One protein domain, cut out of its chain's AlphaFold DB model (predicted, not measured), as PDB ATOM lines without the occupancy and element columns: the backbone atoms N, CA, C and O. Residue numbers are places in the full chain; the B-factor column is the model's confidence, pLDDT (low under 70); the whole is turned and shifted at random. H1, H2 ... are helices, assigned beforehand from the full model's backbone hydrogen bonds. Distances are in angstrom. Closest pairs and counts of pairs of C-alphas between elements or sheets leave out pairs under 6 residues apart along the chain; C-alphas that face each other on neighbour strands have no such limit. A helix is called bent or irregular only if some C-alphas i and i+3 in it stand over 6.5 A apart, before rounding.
ATOM      1  N   GLN A 872     122.398 136.891 170.010       90.12
ATOM      2  CA  GLN A 872     121.734 135.774 170.663       90.12
ATOM      3  C   GLN A 872     121.948 134.477 169.881       90.12
ATOM      4  O   GLN A 872     122.231 134.469 168.682       90.12
ATOM      5  N   GLN A 873     121.726 133.367 170.582       86.06
ATOM      6  CA  GLN A 873     121.657 132.007 170.046       86.06
ATOM      7  C   GLN A 873     120.845 131.974 168.721       86.06
ATOM      8  O   GLN A 873     121.323 131.505 167.691       86.06
ATOM      9  N   SER A 874     119.653 132.583 168.704       92.38
ATOM     10  CA  SER A 874     118.789 132.735 167.519       92.38
ATOM     11  C   SER A 874     119.433 133.455 166.333       92.38
ATOM     12  O   SER A 874     119.171 133.121 165.176       92.38
ATOM     13  N   ASP A 875     120.258 134.458 166.608       94.94
ATOM     14  CA  ASP A 875     120.699 135.433 165.615       94.94
ATOM     15  C   ASP A 875     121.781 134.823 164.723       94.94
ATOM     16  O   ASP A 875     121.819 135.083 163.522       94.94
ATOM     17  N   MET A 876     122.588 133.913 165.279       93.00
ATOM     18  CA  MET A 876     123.549 133.111 164.521       93.00
ATOM     19  C   MET A 876     122.852 132.222 163.477       93.00
ATOM     20  O   MET A 876     123.326 132.130 162.346       93.00
ATOM     21  N   CYS A 877     121.685 131.639 163.788       95.25
ATOM     22  CA  CYS A 877     120.890 130.913 162.789       95.25
ATOM     23  C   CYS A 877     120.375 131.837 161.682       95.25
ATOM     24  O   CYS A 877     120.441 131.473 160.507       95.25
ATOM     25  N   LEU A 878     119.892 133.031 162.037       94.94
ATOM     26  CA  LEU A 878     119.427 134.019 161.060       94.94
ATOM     27  C   LEU A 878     120.572 134.499 160.155       94.94
ATOM     28  O   LEU A 878     120.367 134.623 158.950       94.94
ATOM     29  N   VAL A 879     121.783 134.676 160.691       95.06
ATOM     30  CA  VAL A 879     122.996 134.973 159.909       95.06
ATOM     31  C   VAL A 879     123.351 133.813 158.971       95.06
ATOM     32  O   VAL A 879     123.586 134.055 157.790       95.06
ATOM     33  N   CYS A 880     123.332 132.558 159.433       94.50
ATOM     34  CA  CYS A 880     123.599 131.392 158.578       94.50
ATOM     35  C   CYS A 880     122.574 131.225 157.441       94.50
ATOM     36  O   CYS A 880     122.957 130.874 156.322       94.50
ATOM     37  N   ILE A 881     121.291 131.502 157.703       95.50
ATOM     38  CA  ILE A 881     120.218 131.459 156.698       95.50
ATOM     39  C   ILE A 881     120.353 132.630 155.717       95.50
ATOM     40  O   ILE A 881     120.340 132.411 154.509       95.50
ATOM     41  N   ALA A 882     120.562 133.857 156.205       96.75
ATOM     42  CA  ALA A 882     120.780 135.026 155.354       96.75
ATOM     43  C   ALA A 882     122.021 134.862 154.460       96.75
ATOM     44  O   ALA A 882     121.984 135.222 153.285       96.75
ATOM     45  N   PHE A 883     123.092 134.256 154.984       95.75
ATOM     46  CA  PHE A 883     124.280 133.908 154.209       95.75
ATOM     47  C   PHE A 883     123.986 132.831 153.154       95.75
ATOM     48  O   PHE A 883     124.392 133.000 152.009       95.75
ATOM     49  N   ALA A 884     123.216 131.783 153.484       96.44
ATOM     50  CA  ALA A 884     122.777 130.777 152.506       96.44
ATOM     51  C   ALA A 884     122.004 131.423 151.342       96.44
ATOM     52  O   ALA A 884     122.318 131.196 150.173       96.44
ATOM     53  N   SER A 885     121.022 132.272 151.664       96.25
ATOM     54  CA  SER A 885     120.216 132.993 150.677       96.25
ATOM     55  C   SER A 885     121.050 133.969 149.845       96.25
ATOM     56  O   SER A 885     120.854 134.049 148.637       96.25
ATOM     57  N   TRP A 886     121.997 134.688 150.457       97.50
ATOM     58  CA  TRP A 886     122.886 135.606 149.744       97.50
ATOM     59  C   TRP A 886     123.845 134.876 148.800       97.50
ATOM     60  O   TRP A 886     124.027 135.315 147.668       97.50
ATOM     61  N   VAL A 887     124.415 133.742 149.221       97.00
ATOM     62  CA  VAL A 887     125.284 132.909 148.377       97.00
ATOM     63  C   VAL A 887     124.519 132.395 147.152       97.00
ATOM     64  O   VAL A 887     125.003 132.560 146.037       97.00
ATOM     65  N   LEU A 888     123.302 131.867 147.328       96.00
ATOM     66  CA  LEU A 888     122.462 131.403 146.211       96.00
ATOM     67  C   LEU A 888     121.989 132.545 145.295       96.00
ATOM     68  O   LEU A 888     121.908 132.364 144.085       96.00
ATOM     69  N   ALA A 889     121.687 133.723 145.849       96.88
ATOM     70  CA  ALA A 889     121.232 134.881 145.075       96.88
ATOM     71  C   ALA A 889     122.368 135.647 144.370       96.88
ATOM     72  O   ALA A 889     122.095 136.455 143.484       96.88
ATOM     73  N   SER A 890     123.626 135.432 144.772       96.19
ATOM     74  CA  SER A 890     124.811 136.044 144.151       96.19
ATOM     75  C   SER A 890     125.569 135.100 143.215       96.19
ATOM     76  O   SER A 890     126.363 135.573 142.401       96.19
ATOM     77  N   SER A 891     125.312 133.790 143.277       97.06
ATOM     78  CA  SER A 891     125.824 132.831 142.302       97.06
ATOM     79  C   SER A 891     125.043 132.881 140.993       97.06
ATOM     80  O   SER A 891     123.847 132.597 140.965       97.06
ATOM     81  N   ASP A 892     125.746 133.164 139.901       97.44
ATOM     82  CA  ASP A 892     125.250 132.937 138.544       97.44
ATOM     83  C   ASP A 892     125.063 131.419 138.318       97.44
ATOM     84  O   ASP A 892     126.046 130.676 138.441       97.44
ATOM     85  N   PRO A 893     123.843 130.928 138.011       94.50
ATOM     86  CA  PRO A 893     123.576 129.503 137.829       94.50
ATOM     87  C   PRO A 893     124.240 128.903 136.579       94.50
ATOM     88  O   PRO A 893     124.405 127.686 136.527       94.50
ATOM     89  N   GLU A 894     124.646 129.715 135.596       95.31
ATOM     90  CA  GLU A 894     125.409 129.248 134.427       95.31
ATOM     91  C   GLU A 894     126.922 129.175 134.707       95.31
ATOM     92  O   GLU A 894     127.685 128.611 133.918       95.31
ATOM     93  N   SER A 895     127.386 129.709 135.845       96.94
ATOM     94  CA  SER A 895     128.806 129.682 136.202       96.94
ATOM     95  C   SER A 895     129.287 128.284 136.610       96.94
ATOM     96  O   SER A 895     128.630 127.550 137.351       96.94
ATOM     97  N   ALA A 896     130.520 127.944 136.226       95.31
ATOM     98  CA  ALA A 896     131.181 126.697 136.631       95.31
ATOM     99  C   ALA A 896     131.445 126.586 138.154       95.31
ATOM    100  O   ALA A 896     131.907 125.544 138.622       95.31
ATOM    101  N   ASP A 897     131.139 127.638 138.920       96.31
ATOM    102  CA  ASP A 897     131.238 127.710 140.379       96.31
ATOM    103  C   ASP A 897     129.870 127.638 141.090       96.31
ATOM    104  O   ASP A 897     129.836 127.569 142.320       96.31
ATOM    105  N   ALA A 898     128.746 127.573 140.363       96.12
ATOM    106  CA  ALA A 898     127.398 127.489 140.942       96.12
ATOM    107  C   ALA A 898     127.240 126.318 141.935       96.12
ATOM    108  O   ALA A 898     126.602 126.454 142.980       96.12
ATOM    109  N   TRP A 899     127.898 125.182 141.676       97.06
ATOM    110  CA  TRP A 899     127.914 124.040 142.598       97.06
ATOM    111  C   TRP A 899     128.643 124.341 143.918       97.06
ATOM    112  O   TRP A 899     128.248 123.817 144.957       97.06
ATOM    113  N   LYS A 900     129.668 125.209 143.920       97.25
ATOM    114  CA  LYS A 900     130.364 125.639 145.147       97.25
ATOM    115  C   LYS A 900     129.451 126.511 146.000       97.25
ATOM    116  O   LYS A 900     129.407 126.333 147.214       97.25
ATOM    117  N   ALA A 901     128.694 127.407 145.364       97.44
ATOM    118  CA  ALA A 901     127.687 128.223 146.032       97.44
ATOM    119  C   ALA A 901     126.560 127.359 146.624       97.44
ATOM    120  O   ALA A 901     126.235 127.502 147.801       97.44
ATOM    121  N   ALA A 902     126.041 126.392 145.860       97.06
ATOM    122  CA  ALA A 902     125.048 125.436 146.349       97.06
ATOM    123  C   ALA A 902     125.565 124.603 147.540       97.06
ATOM    124  O   ALA A 902     124.863 124.455 148.539       97.06
ATOM    125  N   VAL A 903     126.809 124.107 147.488       97.69
ATOM    126  CA  VAL A 903     127.444 123.400 148.616       97.69
ATOM    127  C   VAL A 903     127.589 124.311 149.837       97.69
ATOM    128  O   VAL A 903     127.219 123.907 150.937       97.69
ATOM    129  N   LEU A 904     128.071 125.543 149.663       96.81
ATOM    130  CA  LEU A 904     128.257 126.504 150.754       96.81
ATOM    131  C   LEU A 904     126.926 126.874 151.432       96.81
ATOM    132  O   LEU A 904     126.847 126.874 152.661       96.81
ATOM    133  N   ALA A 905     125.877 127.115 150.645       97.56
ATOM    134  CA  ALA A 905     124.536 127.406 151.145       97.56
ATOM    135  C   ALA A 905     123.894 126.197 151.847       97.56
ATOM    136  O   ALA A 905     123.263 126.359 152.891       97.56
ATOM    137  N   ASN A 906     124.107 124.977 151.339       96.69
ATOM    138  CA  ASN A 906     123.674 123.753 152.015       96.69
ATOM    139  C   ASN A 906     124.409 123.548 153.351       96.69
ATOM    140  O   ASN A 906     123.784 123.160 154.334       96.69
ATOM    141  N   VAL A 907     125.708 123.857 153.432       96.94
ATOM    142  CA  VAL A 907     126.482 123.776 154.685       96.94
ATOM    143  C   VAL A 907     126.016 124.809 155.717       96.94
ATOM    144  O   VAL A 907     125.889 124.466 156.895       96.94
ATOM    145  N   SER A 908     125.708 126.050 155.321       96.25
ATOM    146  CA  SER A 908     125.180 127.045 156.266       96.25
ATOM    147  C   SER A 908     123.722 126.769 156.660       96.25
ATOM    148  O   SER A 908     123.369 126.957 157.825       96.25
ATOM    149  N   ALA A 909     122.895 126.227 155.758       96.06
ATOM    150  CA  ALA A 909     121.548 125.751 156.084       96.06
ATOM    151  C   ALA A 909     121.574 124.556 157.058       96.06
ATOM    152  O   ALA A 909     120.868 124.572 158.065       96.06
ATOM    153  N   LEU A 910     122.428 123.553 156.821       95.81
ATOM    154  CA  LEU A 910     122.610 122.416 157.733       95.81
ATOM    155  C   LEU A 910     123.155 122.858 159.096       95.81
ATOM    156  O   LEU A 910     122.664 122.379 160.115       95.81
ATOM    157  N   SER A 911     124.098 123.805 159.127       95.06
ATOM    158  CA  SER A 911     124.578 124.420 160.373       95.06
ATOM    159  C   SER A 911     123.429 125.066 161.156       95.06
ATOM    160  O   SER A 911     123.265 124.788 162.343       95.06
ATOM    161  N   ALA A 912     122.575 125.857 160.494       96.25
ATOM    162  CA  ALA A 912     121.398 126.454 161.128       96.25
ATOM    163  C   ALA A 912     120.401 125.393 161.633       96.25
ATOM    164  O   ALA A 912     119.883 125.527 162.738       96.25
ATOM    165  N   ILE A 913     120.161 124.314 160.878       95.31
ATOM    166  CA  ILE A 913     119.256 123.223 161.278       95.31
ATOM    167  C   ILE A 913     119.809 122.439 162.475       95.31
ATOM    168  O   ILE A 913     119.066 122.184 163.420       95.31
ATOM    169  N   GLN A 914     121.094 122.070 162.475       94.69
ATOM    170  CA  GLN A 914     121.730 121.387 163.610       94.69
ATOM    171  C   GLN A 914     121.672 122.246 164.874       94.69
ATOM    172  O   GLN A 914     121.333 121.751 165.945       94.69
ATOM    173  N   TYR A 915     121.930 123.542 164.736       92.94
ATOM    174  CA  TYR A 915     121.879 124.486 165.843       92.94
ATOM    175  C   TYR A 915     120.441 124.664 166.373       92.94
ATOM    176  O   TYR A 915     120.216 124.534 167.572       92.94
ATOM    177  N   LEU A 916     119.436 124.806 165.495       92.31
ATOM    178  CA  LEU A 916     118.008 124.824 165.868       92.31
ATOM    179  C   LEU A 916     117.488 123.487 166.441       92.31
ATOM    180  O   LEU A 916     116.443 123.470 167.098       92.31
ATOM    181  N   ARG A 917     118.178 122.365 166.187       94.69
ATOM    182  CA  ARG A 917     117.943 121.072 166.858       94.69
ATOM    183  C   ARG A 917     118.587 121.024 168.254       94.69
ATOM    184  O   ARG A 917     118.028 120.369 169.120       94.69
ATOM    185  N   GLN A 918     119.713 121.709 168.481       92.25
ATOM    186  CA  GLN A 918     120.404 121.778 169.784       92.25
ATOM    187  C   GLN A 918     119.778 122.781 170.770       92.25
ATOM    188  O   GLN A 918     120.035 122.699 171.967       92.25
ATOM    189  N   THR A 919     118.964 123.726 170.293       87.38
ATOM    190  CA  THR A 919     118.282 124.742 171.121       87.38
ATOM    191  C   THR A 919     116.858 124.348 171.542       87.38
ATOM    192  O   THR A 919     116.038 125.230 171.806       87.38
ATOM    193  N   LYS A 920     116.530 123.051 171.536       69.19
ATOM    194  CA  LYS A 920     115.227 122.488 171.926       69.19
ATOM    195  C   LYS A 920     115.392 121.450 173.026       69.19
ATOM    196  O   LYS A 920     114.478 121.407 173.877       69.19
TER     197      LYS A 920
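AT A GLANCE: This is residues 872 to 920 of the 920 residues of an uncharacterized protein of Hippocampus comes (UniProt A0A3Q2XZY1). A long helical hairpin: H2, the longest helix, and H1 lie side by side over nearly their whole lengths, running opposite ways, with a loop of residues 891 to 897 joining them at one end of the rod. The first and last printed residues both lie at the other end. The printed part has 49 residues with two named helices, H1 then H2 along the chain, and no named strand; the class is all helix. It is only just loose, close to compact, with a radius of gyration of the C-alphas of 12.0 A, and the C-alphas span 39 by 14 by 8 A.

IN THESE COORDINATES: H2 is residues 898 to 918, 21 residues, and measures 30.2 A from first to last C-alpha. It begins with C-alpha 898 at (127.398, 127.489, 140.942) and ends with C-alpha 918 at (120.404, 121.778, 169.784). H1 is residues 873 to 890, 18 residues and 26.4 A from first to last C-alpha, and begins with C-alpha 873 at (121.657, 132.007, 170.046). Neither helix is bent.

HOW THE PARTS SIT: H2 and H1 touch, with 28 pairs of C-alphas within 8 A. Their closest C-alphas are those of Ala 905 and Ala 884, 4.0 A apart. Their centres are 8.9 A apart. Their lines stand at a shallow tilt of 15 degrees, and they run opposite ways, a helical hairpin. In H2 every O i to N i+4 pair is within hydrogen-bond range; in H1 13 of 14 are.

THE WHOLE: The outline is a rod. The two C-alphas farthest apart are those of Glu 894 and Lys 920, 39.4 A, while those of Gln 872 and Lys 920, the first and last printed, are 14.8 A apart. The printed part has no cut and ends at residue 920, the chain's last residue. The link from H1 to H2, 7 residues, is short but not tight. The mean pLDDT of the printed part is 94.7, and residue 920 is the one printed residue under 70.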